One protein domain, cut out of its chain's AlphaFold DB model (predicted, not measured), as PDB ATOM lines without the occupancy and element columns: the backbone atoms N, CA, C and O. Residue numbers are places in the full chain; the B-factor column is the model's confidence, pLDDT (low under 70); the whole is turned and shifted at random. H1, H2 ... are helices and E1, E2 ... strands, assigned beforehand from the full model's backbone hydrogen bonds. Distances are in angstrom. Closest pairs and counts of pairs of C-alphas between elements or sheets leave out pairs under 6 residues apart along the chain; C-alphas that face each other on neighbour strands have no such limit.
ATOM      1  N   VAL A  42     -10.741 381.609 -37.273       84.31
ATOM      2  CA  VAL A  42     -11.439 382.878 -37.490       84.31
ATOM      3  C   VAL A  42     -12.855 382.597 -37.980       84.31
ATOM      4  O   VAL A  42     -13.051 381.899 -38.974       84.31
ATOM      5  N   SER A  43     -13.838 383.170 -37.295       84.88
ATOM      6  CA  SER A  43     -15.247 383.172 -37.678       84.88
ATOM      7  C   SER A  43     -15.725 384.614 -37.788       84.88
ATOM      8  O   SER A  43     -15.424 385.421 -36.913       84.88
ATOM      9  N   CYS A  44     -16.445 384.942 -38.859       84.81
ATOM     10  CA  CYS A  44     -17.001 386.272 -39.082       84.81
ATOM     11  C   CYS A  44     -18.526 386.205 -39.129       84.81
ATOM     12  O   CYS A  44     -19.085 385.241 -39.653       84.81
ATOM     13  N   SER A  45     -19.172 387.243 -38.612       84.75
ATOM     14  CA  SER A  45     -20.598 387.508 -38.787       84.75
ATOM     15  C   SER A  45     -20.803 388.990 -39.075       84.75
ATOM     16  O   SER A  45     -20.010 389.828 -38.640       84.75
ATOM     17  N   ALA A  46     -21.843 389.319 -39.832       85.06
ATOM     18  CA  ALA A  46     -22.235 390.695 -40.101       85.06
ATOM     19  C   ALA A  46     -23.592 390.969 -39.473       85.06
ATOM     20  O   ALA A  46     -24.517 390.207 -39.711       85.06
ATOM     21  N   SER A  47     -23.719 392.039 -38.704       82.56
ATOM     22  CA  SER A  47     -25.008 392.484 -38.175       82.56
ATOM     23  C   SER A  47     -25.297 393.904 -38.621       82.56
ATOM     24  O   SER A  47     -24.367 394.648 -38.950       82.56
ATOM     25  N   ASP A  48     -26.561 394.302 -38.613       79.62
ATOM     26  CA  ASP A  48     -26.916 395.710 -38.699       79.62
ATOM     27  C   ASP A  48     -26.263 396.527 -37.559       79.62
ATOM     28  O   ASP A  48     -25.783 395.998 -36.549       79.62
ATOM     29  N   ASP A  49     -26.170 397.839 -37.769       65.38
ATOM     30  CA  ASP A  49     -25.718 398.805 -36.753       65.38
ATOM     31  C   ASP A  49     -26.870 399.199 -35.792       65.38
ATOM     32  O   ASP A  49     -26.829 400.246 -35.146       65.38
ATOM     33  N   GLY A  50     -27.945 398.401 -35.750       61.38
ATOM     34  CA  GLY A  50     -29.228 398.681 -35.107       61.38
ATOM     35  C   GLY A  50     -29.654 397.617 -34.084       61.38
ATOM     36  O   GLY A  50     -28.856 396.832 -33.578       61.38
ATOM     37  N   TRP A  51     -30.931 397.662 -33.695       53.00
ATOM     38  CA  TRP A  51     -31.526 396.810 -32.648       53.00
ATOM     39  C   TRP A  51     -32.431 395.702 -33.224       53.00
ATOM     40  O   TRP A  51     -32.997 394.918 -32.466       53.00
ATOM     41  N   HIS A  58     -26.035 387.962 -39.855       82.25
ATOM     42  CA  HIS A  58     -25.875 387.347 -41.178       82.25
ATOM     43  C   HIS A  58     -24.478 386.744 -41.335       82.25
ATOM     44  O   HIS A  58     -23.526 387.110 -40.635       82.25
ATOM     45  N   ARG A  59     -24.328 385.828 -42.298       80.56
ATOM     46  CA  ARG A  59     -23.054 385.136 -42.541       80.56
ATOM     47  C   ARG A  59     -21.956 386.077 -43.036       80.56
ATOM     48  O   ARG A  59     -20.785 385.856 -42.740       80.56
ATOM     49  N   ASP A  60     -22.324 387.086 -43.820       82.38
ATOM     50  CA  ASP A  60     -21.391 388.028 -44.428       82.38
ATOM     51  C   ASP A  60     -22.033 389.396 -44.708       82.38
ATOM     52  O   ASP A  60     -23.257 389.566 -44.680       82.38
ATOM     53  N   CYS A  61     -21.182 390.385 -45.009       85.25
ATOM     54  CA  CYS A  61     -21.609 391.735 -45.376       85.25
ATOM     55  C   CYS A  61     -22.637 391.762 -46.516       85.25
ATOM     56  O   CYS A  61     -23.522 392.610 -46.510       85.25
ATOM     57  N   ARG A  62     -22.521 390.887 -47.524       85.94
ATOM     58  CA  ARG A  62     -23.401 390.918 -48.702       85.94
ATOM     59  C   ARG A  62     -24.807 390.472 -48.328       85.94
ATOM     60  O   ARG A  62     -25.771 391.035 -48.836       85.94
ATOM     61  N   GLU A  63     -24.931 389.440 -47.506       84.75
ATOM     62  CA  GLU A  63     -26.219 388.980 -47.002       84.75
ATOM     63  C   GLU A  63     -26.881 390.045 -46.126       84.75
ATOM     64  O   GLU A  63     -28.060 390.338 -46.327       84.75
ATOM     65  N   CYS A  64     -26.106 390.681 -45.247       84.88
ATOM     66  CA  CYS A  64     -26.600 391.762 -44.405       84.88
ATOM     67  C   CYS A  64     -27.060 392.971 -45.241       84.88
ATOM     68  O   CYS A  64     -28.203 393.409 -45.120       84.88
ATOM     69  N   LEU A  65     -26.239 393.439 -46.191       87.44
ATOM     70  CA  LEU A  65     -26.544 394.608 -47.031       87.44
ATOM     71  C   LEU A  65     -27.748 394.423 -47.971       87.44
ATOM     72  O   LEU A  65     -28.297 395.394 -48.482       87.44
ATOM     73  N   LYS A  66     -28.182 393.181 -48.225       85.88
ATOM     74  CA  LYS A  66     -29.421 392.922 -48.981       85.88
ATOM     75  C   LYS A  66     -30.677 393.304 -48.203       85.88
ATOM     76  O   LYS A  66     -31.711 393.538 -48.821       85.88
ATOM     77  N   LYS A  67     -30.604 393.271 -46.875       82.69
ATOM     78  CA  LYS A  67     -31.742 393.481 -45.973       82.69
ATOM     79  C   LYS A  67     -31.617 394.799 -45.212       82.69
ATOM     80  O   LYS A  67     -32.629 395.432 -44.936       82.69
ATOM     81  N   HIS A  68     -30.389 395.221 -44.929       83.44
ATOM     82  CA  HIS A  68     -30.070 396.389 -44.117       83.44
ATOM     83  C   HIS A  68     -29.214 397.375 -44.921       83.44
ATOM     84  O   HIS A  68     -28.384 396.981 -45.732       83.44
ATOM     85  N   GLY A  69     -29.403 398.678 -44.698       78.94
ATOM     86  CA  GLY A  69     -28.632 399.715 -45.396       78.94
ATOM     87  C   GLY A  69     -27.224 399.935 -44.834       78.94
ATOM     88  O   GLY A  69     -26.370 400.471 -45.531       78.94
ATOM     89  N   ASN A  70     -26.980 399.527 -43.585       83.12
ATOM     90  CA  ASN A  70     -25.698 399.659 -42.896       83.12
ATOM     91  C   ASN A  70     -25.424 398.389 -42.098       83.12
ATOM     92  O   ASN A  70     -26.242 398.005 -41.264       83.12
ATOM     93  N   CYS A  71     -24.266 397.774 -42.327       85.69
ATOM     94  CA  CYS A  71     -23.857 396.568 -41.617       85.69
ATOM     95  C   CYS A  71     -22.446 396.702 -41.051       85.69
ATOM     96  O   CYS A  71     -21.612 397.449 -41.573       85.69
ATOM     97  N   ILE A  72     -22.163 395.938 -40.005       86.38
ATOM     98  CA  ILE A  72     -20.846 395.789 -39.405       86.38
ATOM     99  C   ILE A  72     -20.482 394.310 -39.402       86.38
ATOM    100  O   ILE A  72     -21.119 393.499 -38.736       86.38
ATOM    101  N   GLU A  73     -19.406 393.965 -40.101       87.38
ATOM    102  CA  GLU A  73     -18.797 392.643 -40.022       87.38
ATOM    103  C   GLU A  73     -17.807 392.601 -38.861       87.38
ATOM    104  O   GLU A  73     -16.889 393.420 -38.779       87.38
ATOM    105  N   THR A  74     -17.991 391.633 -37.968       86.50
ATOM    106  CA  THR A  74     -17.093 391.336 -36.856       86.50
ATOM    107  C   THR A  74     -16.523 389.937 -37.039       86.50
ATOM    108  O   THR A  74     -17.259 388.955 -37.096       86.50
ATOM    109  N   CYS A  75     -15.198 389.836 -37.101       86.19
ATOM    110  CA  CYS A  75     -14.478 388.571 -37.113       86.19
ATOM    111  C   CYS A  75     -13.845 388.317 -35.752       86.19
ATOM    112  O   CYS A  75     -13.116 389.165 -35.230       86.19
ATOM    113  N   SER A  76     -14.077 387.129 -35.209       87.44
ATOM    114  CA  SER A  76     -13.499 386.670 -33.954       87.44
ATOM    115  C   SER A  76     -12.607 385.454 -34.183       87.44
ATOM    116  O   SER A  76     -12.935 384.567 -34.970       87.44
ATOM    117  N   ALA A  77     -11.464 385.430 -33.512       89.56
ATOM    118  CA  ALA A  77     -10.509 384.340 -33.523       89.56
ATOM    119  C   ALA A  77     -10.613 383.544 -32.225       89.56
ATOM    120  O   ALA A  77     -10.436 384.094 -31.136       89.56
ATOM    121  N   LYS A  78     -10.828 382.233 -32.357       90.25
ATOM    122  CA  LYS A  78     -10.729 381.291 -31.242       90.25
ATOM    123  C   LYS A  78      -9.320 380.722 -31.143       90.25
ATOM    124  O   LYS A  78      -8.744 380.279 -32.143       90.25
ATOM    125  N   TYR A  79      -8.784 380.722 -29.929       89.88
ATOM    126  CA  TYR A  79      -7.493 380.127 -29.596       89.88
ATOM    127  C   TYR A  79      -7.485 379.617 -28.156       89.88
ATOM    128  O   TYR A  79      -8.265 380.055 -27.321       89.88
ATOM    129  N   TYR A  80      -6.570 378.710 -27.849       93.06
ATOM    130  CA  TYR A  80      -6.295 378.246 -26.496       93.06
ATOM    131  C   TYR A  80      -5.094 379.000 -25.944       93.06
ATOM    132  O   TYR A  80      -4.094 379.172 -26.643       93.06
ATOM    133  N   ALA A  81      -5.192 379.446 -24.697       94.69
ATOM    134  CA  ALA A  81      -4.078 380.013 -23.953       94.69
ATOM    135  C   ALA A  81      -3.788 379.126 -22.747       94.69
ATOM    136  O   ALA A  81      -4.650 378.971 -21.877       94.69
ATOM    137  N   CYS A  82      -2.583 378.561 -22.704       96.00
ATOM    138  CA  CYS A  82      -2.146 377.718 -21.601       96.00
ATOM    139  C   CYS A  82      -0.974 378.362 -20.857       96.00
ATOM    140  O   CYS A  82      -0.097 378.978 -21.464       96.00
ATOM    141  N   THR A  83      -0.945 378.176 -19.541       97.50
ATOM    142  CA  THR A  83       0.125 378.654 -18.664       97.50
ATOM    143  C   THR A  83       0.878 377.470 -18.078       97.50
ATOM    144  O   THR A  83       0.283 376.622 -17.408       97.50
ATOM    145  N   ALA A  84       2.190 377.433 -18.285       97.50
ATOM    146  CA  ALA A  84       3.100 376.543 -17.580       97.50
ATOM    147  C   ALA A  84       3.754 377.270 -16.400       97.50
ATOM    148  O   ALA A  84       4.089 378.448 -16.500       97.50
ATOM    149  N   GLU A  85       3.964 376.561 -15.298       97.94
ATOM    150  CA  GLU A  85       4.778 377.002 -14.165       97.94
ATOM    151  C   GLU A  85       6.013 376.111 -14.069       97.94
ATOM    152  O   GLU A  85       5.883 374.893 -14.162       97.94
ATOM    153  N   GLY A  86       7.183 376.710 -13.858       97.44
ATOM    154  CA  GLY A  86       8.436 376.018 -13.568       97.44
ATOM    155  C   GLY A  86       9.231 376.734 -12.479       97.44
ATOM    156  O   GLY A  86       8.794 377.746 -11.932       97.44
ATOM    157  N   VAL A  87      10.406 376.203 -12.158       97.56
ATOM    158  CA  VAL A  87      11.296 376.719 -11.114       97.56
ATOM    159  C   VAL A  87      12.647 377.093 -11.720       97.56
ATOM    160  O   VAL A  87      13.242 376.299 -12.458       97.56
ATOM    161  N   ASP A  88      13.119 378.305 -11.429       96.44
ATOM    162  CA  ASP A  88      14.430 378.784 -11.866       96.44
ATOM    163  C   ASP A  88      15.586 378.205 -11.025       96.44
ATOM    164  O   ASP A  88      15.387 377.482 -10.048       96.44
ATOM    165  N   TYR A  89      16.825 378.534 -11.396       93.88
ATOM    166  CA  TYR A  89      18.021 378.043 -10.700       93.88
ATOM    167  C   TYR A  89      18.157 378.539  -9.249       93.88
ATOM    168  O   TYR A  89      18.974 378.010  -8.498       93.88
ATOM    169  N   ARG A  90      17.395 379.564  -8.852       95.81
ATOM    170  CA  ARG A  90      17.374 380.130  -7.497       95.81
ATOM    171  C   ARG A  90      16.192 379.617  -6.670       95.81
ATOM    172  O   ARG A  90      16.063 380.006  -5.513       95.81
ATOM    173  N   GLY A  91      15.341 378.758  -7.234       94.38
ATOM    174  CA  GLY A  91      14.158 378.224  -6.563       94.38
ATOM    175  C   GLY A  91      12.898 379.083  -6.708       94.38
ATOM    176  O   GLY A  91      11.888 378.774  -6.073       94.38
ATOM    177  N   TYR A  92      12.909 380.139  -7.527       95.62
ATOM    178  CA  TYR A  92      11.727 380.969  -7.761       95.62
ATOM    179  C   TYR A  92      10.775 380.320  -8.760       95.62
ATOM    180  O   TYR A  92      11.195 379.762  -9.776       95.62
ATOM    181  N   ARG A  93       9.471 380.436  -8.488       96.38
ATOM    182  CA  ARG A  93       8.418 380.009  -9.414       96.38
ATOM    183  C   ARG A  93       8.281 381.017 -10.544       96.38
ATOM    184  O   ARG A  93       8.115 382.208 -10.297       96.38
ATOM    185  N   MET A  94       8.294 380.511 -11.767       97.06
ATOM    186  CA  MET A  94       8.183 381.285 -12.993       97.06
ATOM    187  C   MET A  94       7.028 380.757 -13.829       97.06
ATOM    188  O   MET A  94       6.840 379.549 -13.942       97.06
ATOM    189  N   THR A  95       6.282 381.662 -14.453       95.69
ATOM    190  CA  THR A  95       5.146 381.322 -15.313       95.69
ATOM    191  C   THR A  95       5.434 381.678 -16.767       95.69
ATOM    192  O   THR A  95       5.990 382.739 -17.054       95.69
ATOM    193  N   ILE A  96       5.016 380.821 -17.695       93.69
ATOM    194  CA  ILE A  96       5.061 381.067 -19.139       93.69
ATOM    195  C   ILE A  96       3.668 380.853 -19.718       93.69
ATOM    196  O   ILE A  96       3.104 379.775 -19.567       93.69
ATOM    197  N   GLU A  97       3.150 381.849 -20.437       94.31
ATOM    198  CA  GLU A  97       1.939 381.709 -21.253       94.31
ATOM    199  C   GLU A  97       2.310 381.397 -22.712       94.31
ATOM    200  O   GLU A  97       3.223 382.009 -23.292       94.31
ATOM    201  N   SER A  98       1.585 380.461 -23.317       92.25
ATOM    202  CA  SER A  98       1.591 380.168 -24.751       92.25
ATOM    203  C   SER A  98       0.178 380.286 -25.331       92.25
ATOM    204  O   SER A  98      -0.821 380.289 -24.607       92.25
ATOM    205  N   ARG A  99       0.099 380.364 -26.664       92.00
ATOM    206  CA  ARG A  99      -1.159 380.359 -27.415       92.00
ATOM    207  C   ARG A  99      -1.101 379.322 -28.530       92.00
ATOM    208  O   ARG A  99      -0.046 379.134 -29.127       92.00
ATOM    209  N   GLY A 100      -2.233 378.704 -28.843       88.00
ATOM    210  CA  GLY A 100      -2.356 377.724 -29.921       88.00
ATOM    211  C   GLY A 100      -3.771 377.660 -30.485       88.00
ATOM    212  O   GLY A 100      -4.734 378.051 -29.833       88.00
ATOM    213  N   ASN A 101      -3.915 377.167 -31.713       85.88
ATOM    214  CA  ASN A 101      -5.222 376.938 -32.341       85.88
ATOM    215  C   ASN A 101      -5.957 375.710 -31.774       85.88
ATOM    216  O   ASN A 101      -7.157 375.565 -31.981       85.88
ATOM    217  N   THR A 102      -5.244 374.838 -31.062       89.06
ATOM    218  CA  THR A 102      -5.795 373.720 -30.293       89.06
ATOM    219  C   THR A 102      -5.212 373.733 -28.885       89.06
ATOM    220  O   THR A 102      -4.110 374.248 -28.672       89.06
ATOM    221  N   GLN A 103      -5.930 373.134 -27.932       91.56
ATOM    222  CA  GLN A 103      -5.444 372.972 -26.561       91.56
ATOM    223  C   GLN A 103      -4.091 372.253 -26.538       91.56
ATOM    224  O   GLN A 103      -3.133 372.773 -25.979       91.56
ATOM    225  N   TYR A 104      -3.980 371.118 -27.233       92.50
ATOM    226  CA  TYR A 104      -2.746 370.331 -27.297       92.50
ATOM    227  C   TYR A 104      -1.547 371.136 -27.820       92.50
ATOM    228  O   TYR A 104      -0.459 371.067 -27.252       92.50
ATOM    229  N   ALA A 105      -1.734 371.926 -28.885       89.62
ATOM    230  CA  ALA A 105      -0.660 372.754 -29.431       89.62
ATOM    231  C   ALA A 105      -0.221 373.843 -28.439       89.62
ATOM    232  O   ALA A 105       0.975 374.076 -28.273       89.62
ATOM    233  N   ALA A 106      -1.179 374.482 -27.760       93.38
ATOM    234  CA  ALA A 106      -0.888 375.480 -26.740       93.38
ATOM    235  C   ALA A 106      -0.159 374.854 -25.534       93.38
ATOM    236  O   ALA A 106       0.879 375.367 -25.116       93.38
ATOM    237  N   GLU A 107      -0.634 373.723 -25.009       95.12
ATOM    238  CA  GLU A 107      -0.005 373.023 -23.879       95.12
ATOM    239  C   GLU A 107       1.427 372.604 -24.197       95.12
ATOM    240  O   GLU A 107       2.344 372.906 -23.430       95.12
ATOM    241  N   ARG A 108       1.626 371.963 -25.353       94.94
ATOM    242  CA  ARG A 108       2.947 371.537 -25.814       94.94
ATOM    243  C   ARG A 108       3.909 372.717 -25.895       94.94
ATOM    244  O   ARG A 108       4.982 372.655 -25.311       94.94
ATOM    245  N   GLU A 109       3.505 373.816 -26.530       94.12
ATOM    246  CA  GLU A 109       4.346 375.013 -26.646       94.12
ATOM    247  C   GLU A 109       4.651 375.645 -25.275       94.12
ATOM    248  O   GLU A 109       5.764 376.117 -25.043       94.12
ATOM    249  N   ALA A 110       3.690 375.662 -24.341       95.31
ATOM    250  CA  ALA A 110       3.921 376.172 -22.985       95.31
ATOM    251  C   ALA A 110       4.962 375.328 -22.237       95.31
ATOM    252  O   ALA A 110       5.864 375.884 -21.605       95.31
ATOM    253  N   ILE A 111       4.849 374.000 -22.322       95.88
ATOM    254  CA  ILE A 111       5.781 373.056 -21.699       95.88
ATOM    255  C   ILE A 111       7.161 373.124 -22.351       95.88
ATOM    256  O   ILE A 111       8.147 373.277 -21.630       95.88
ATOM    257  N   ASP A 112       7.239 373.102 -23.681       95.81
ATOM    258  CA  ASP A 112       8.500 373.168 -24.429       95.81
ATOM    259  C   ASP A 112       9.255 374.466 -24.091       95.81
ATOM    260  O   ASP A 112      10.444 374.452 -23.756       95.81
ATOM    261  N   ARG A 113       8.550 375.607 -24.058       94.25
ATOM    262  CA  ARG A 113       9.133 376.896 -23.649       94.25
ATOM    263  C   ARG A 113       9.522 376.937 -22.176       94.25
ATOM    264  O   ARG A 113      10.493 377.615 -21.838       94.25
ATOM    265  N   CYS A 114       8.773 376.267 -21.303       95.81
ATOM    266  CA  CYS A 114       9.102 376.197 -19.883       95.81
ATOM    267  C   CYS A 114      10.381 375.389 -19.667       95.81
ATOM    268  O   CYS A 114      11.322 375.910 -19.070       95.81
ATOM    269  N   HIS A 115      10.466 374.183 -20.232       96.00
ATOM    270  CA  HIS A 115      11.640 373.319 -20.110       96.00
ATOM    271  C   HIS A 115      12.903 373.917 -20.723       96.00
ATOM    272  O   HIS A 115      14.006 373.585 -20.295       96.00
ATOM    273  N   TYR A 116      12.764 374.847 -21.669       93.81
ATOM    274  CA  TYR A 116      13.904 375.579 -22.210       93.81
ATOM    275  C   TYR A 116      14.654 376.422 -21.157       93.81
ATOM    276  O   TYR A 116      15.844 376.682 -21.326       93.81
ATOM    277  N   ARG A 117      13.989 376.886 -20.085       90.06
ATOM    278  CA  ARG A 117      14.600 377.791 -19.081       90.06
ATOM    279  C   ARG A 117      14.442 377.353 -17.632       90.06
ATOM    280  O   ARG A 117      15.187 377.833 -16.781       90.06
ATOM    281  N   TYR A 118      13.465 376.504 -17.343       96.19
ATOM    282  CA  TYR A 118      13.035 376.187 -15.992       96.19
ATOM    283  C   TYR A 118      12.925 374.677 -15.792       96.19
ATOM    284  O   TYR A 118      12.752 373.897 -16.727       96.19
ATOM    285  N   SER A 119      13.029 374.269 -14.533       95.50
ATOM    286  CA  SER A 119      12.853 372.885 -14.095       95.50
ATOM    287  C   SER A 119      11.451 372.673 -13.517       95.50
ATOM    288  O   SER A 119      10.748 373.640 -13.227       95.50
ATOM    289  N   ASN A 120      11.032 371.417 -13.336       95.50
ATOM    290  CA  ASN A 120       9.741 371.068 -12.719       95.50
ATOM    291  C   ASN A 120       8.523 371.719 -13.401       95.50
ATOM    292  O   ASN A 120       7.567 372.119 -12.737       95.50
ATOM    293  N   CYS A 121       8.579 371.840 -14.729       96.69
ATOM    294  CA  CYS A 121       7.529 372.470 -15.512       96.69
ATOM    295  C   CYS A 121       6.233 371.658 -15.504       96.69
ATOM    296  O   CYS A 121       6.246 370.445 -15.712       96.69
ATOM    297  N   ARG A 122       5.103 372.339 -15.309       97.31
ATOM    298  CA  ARG A 122       3.758 371.759 -15.396       97.31
ATOM    299  C   ARG A 122       2.749 372.777 -15.905       97.31
ATOM    300  O   ARG A 122       2.881 373.966 -15.624       97.31
ATOM    301  N   ILE A 123       1.711 372.314 -16.594       97.56
ATOM    302  CA  ILE A 123       0.568 373.162 -16.942       97.56
ATOM    303  C   ILE A 123      -0.238 373.461 -15.674       97.56
ATOM    304  O   ILE A 123      -0.531 372.566 -14.885       97.56
ATOM    305  N   THR A 124      -0.579 374.731 -15.477       97.31
ATOM    306  CA  THR A 124      -1.378 375.215 -14.337       97.31
ATOM    307  C   THR A 124      -2.760 375.692 -14.755       97.31
ATOM    308  O   THR A 124      -3.703 375.608 -13.976       97.31
ATOM    309  N   SER A 125      -2.900 376.179 -15.985       96.31
ATOM    310  CA  SER A 125      -4.186 376.562 -16.560       96.31
ATOM    311  C   SER A 125      -4.151 376.392 -18.069       96.31
ATOM    312  O   SER A 125      -3.114 376.617 -18.694       96.31
ATOM    313  N   CYS A 126      -5.287 376.032 -18.659       95.38
ATOM    314  CA  CYS A 126      -5.502 376.218 -20.080       95.38
ATOM    315  C   CYS A 126      -6.967 376.534 -20.359       95.38
ATOM    316  O   CYS A 126      -7.853 375.834 -19.876       95.38
ATOM    317  N   ASN A 127      -7.214 377.607 -21.110       95.44
ATOM    318  CA  ASN A 127      -8.559 378.093 -21.390       95.44
ATOM    319  C   ASN A 127      -8.711 378.441 -22.870       95.44
ATOM    320  O   ASN A 127      -7.791 378.994 -23.481       95.44
ATOM    321  N   GLU A 128      -9.894 378.170 -23.424       94.19
ATOM    322  CA  GLU A 128     -10.303 378.733 -24.710       94.19
ATOM    323  C   GLU A 128     -10.571 380.236 -24.536       94.19
ATOM    324  O   GLU A 128     -11.241 380.670 -23.598       94.19
ATOM    325  N   LYS A 129     -10.016 381.039 -25.439       90.44
ATOM    326  CA  LYS A 129     -10.203 382.482 -25.532       90.44
ATOM    327  C   LYS A 129     -10.780 382.819 -26.903       90.44
ATOM    328  O   LYS A 129     -10.511 382.148 -27.900       90.44
ATOM    329  N   ASN A 130     -11.563 383.889 -26.937       88.75
ATOM    330  CA  ASN A 130     -12.111 384.461 -28.155       88.75
ATOM    331  C   ASN A 130     -11.739 385.945 -28.204       88.75
ATOM    332  O   ASN A 130     -11.975 386.659 -27.230       88.75
ATOM    333  N   GLU A 131     -11.153 386.404 -29.306       88.06
ATOM    334  CA  GLU A 131     -10.796 387.815 -29.490       88.06
ATOM    335  C   GLU A 131     -11.293 388.344 -30.830       88.06
ATOM    336  O   GLU A 131     -11.255 387.645 -31.841       88.06
ATOM    337  N   THR A 132     -11.757 389.591 -30.858       88.31
ATOM    338  CA  THR A 132     -12.110 390.254 -32.113       88.31
ATOM    339  C   THR A 132     -10.836 390.616 -32.869       88.31
ATOM    340  O   THR A 132     -10.025 391.400 -32.384       88.31
ATOM    341  N   VAL A 133     -10.674 390.065 -34.070       89.00
ATOM    342  CA  VAL A 133      -9.504 390.302 -34.937       89.00
ATOM    343  C   VAL A 133      -9.785 391.293 -36.057       89.00
ATOM    344  O   VAL A 133      -8.860 391.856 -36.634       89.00
ATOM    345  N   SER A 134     -11.059 391.512 -36.377       89.44
ATOM    346  CA  SER A 134     -11.478 392.520 -37.342       89.44
ATOM    347  C   SER A 134     -12.882 392.993 -37.010       89.44
ATOM    348  O   SER A 134     -13.744 392.193 -36.645       89.44
ATOM    349  N   ARG A 135     -13.116 394.293 -37.164       88.44
ATOM    350  CA  ARG A 135     -14.447 394.892 -37.148       88.44
ATOM    351  C   ARG A 135     -14.479 395.970 -38.220       88.44
ATOM    352  O   ARG A 135     -13.692 396.914 -38.151       88.44
ATOM    353  N   ARG A 136     -15.349 395.830 -39.218       88.25
ATOM    354  CA  ARG A 136     -15.445 396.778 -40.337       88.25
ATOM    355  C   ARG A 136     -16.887 397.084 -40.701       88.25
ATOM    356  O   ARG A 136     -17.748 396.218 -40.616       88.25
ATOM    357  N   SER A 137     -17.121 398.312 -41.150       88.25
ATOM    358  CA  SER A 137     -18.394 398.687 -41.757       88.25
ATOM    359  C   SER A 137     -18.469 398.119 -43.173       88.25
ATOM    360  O   SER A 137     -17.527 398.258 -43.956       88.25
ATOM    361  N   CYS A 138     -19.583 397.470 -43.484       82.25
ATOM    362  CA  CYS A 138     -19.974 397.102 -44.830       82.25
ATOM    363  C   CYS A 138     -20.712 398.316 -45.413       82.25
ATOM    364  O   CYS A 138     -21.804 398.646 -44.953       82.25
ATOM    365  N   ARG A 139     -20.095 399.008 -46.366       79.62
ATOM    366  CA  ARG A 139     -20.709 400.070 -47.170       79.62
ATOM    367  C   ARG A 139     -20.460 399.768 -48.636       79.62
ATOM    368  O   ARG A 139     -19.370 399.220 -48.921       79.62
TER     369      ARG A 139
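Overview. This is residues 42 to 51 and 58 to 139 of the 139 residues of an uncharacterized protein of Bdellovibrio bacteriovorus (strain ATCC 15356 / DSM 50701 / NCIMB 9529 / HD100) (UniProt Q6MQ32). Look for a long, narrow, twisted ribbon in which E2 and E4 run side by side, with E1 added at one end and E3 at the other. H2 packs on the E3 end, where the sheet curls round it, and little H1 packs at the E1 end on the same face. The 92 printed residues hold, in order, E1 H1 E2 E3 H2 E4, a mixed class of helices and strands in one branched antiparallel sheet. The whole is an extended rod, radius of gyration of the C-alphas 20.0 A, spanning 63 by 20 by 18 A.

Arrangement. Start at E1, residues 42 to 48, antiparallel to E2, residues 71 to 87; N 45 and O 74 are 3.0 A apart. H1, residues 61 to 65, is on the sheet at a height of 7.2 A and only just over E2, on which 3 of its 5 C-alphas fall. Its closest C-alphas to E1 are those of Cys 61 and Ala 46, 5.4 A apart. E2 forms a hairpin with E3, residues 93 to 100, with N 84 and O 96 at 2.8 A. E1 and E3, which are apart, lie on one side of E2. H2, residues 103 to 115, is on the same face as H1; its closest C-alphas to E3 are those of Ala 106 and Gly 100, 4.2 A apart. On the other side of E2 is antiparallel E4, residues 119 to 138, with N 79 and O 129 at 3.0 A. In H1 and H2 every O i to N i+4 pair is within hydrogen-bond range.

Along the chain. Find C-alpha 42 at (-11.439, 382.878, -37.490), where E1 begins its 20.1 A; H1 measures 5.9 A. E2 covers 50.6 A, E3 23.3 A and H2 18.3 A. E4, 51.1 A, bends by 60 degrees at residue 122 and ends at C-alpha 138, (-19.974, 397.102, -44.830).

Size, cuts and confidence. The farthest C-alphas, Lys 66 and Arg 90, are 63.8 A apart. Residues 52 to 57 are not printed, a 13.9 A gap between C-alphas 51 and 58; the links printed whole are tight. Residues 49 to 51 have pLDDT under 70.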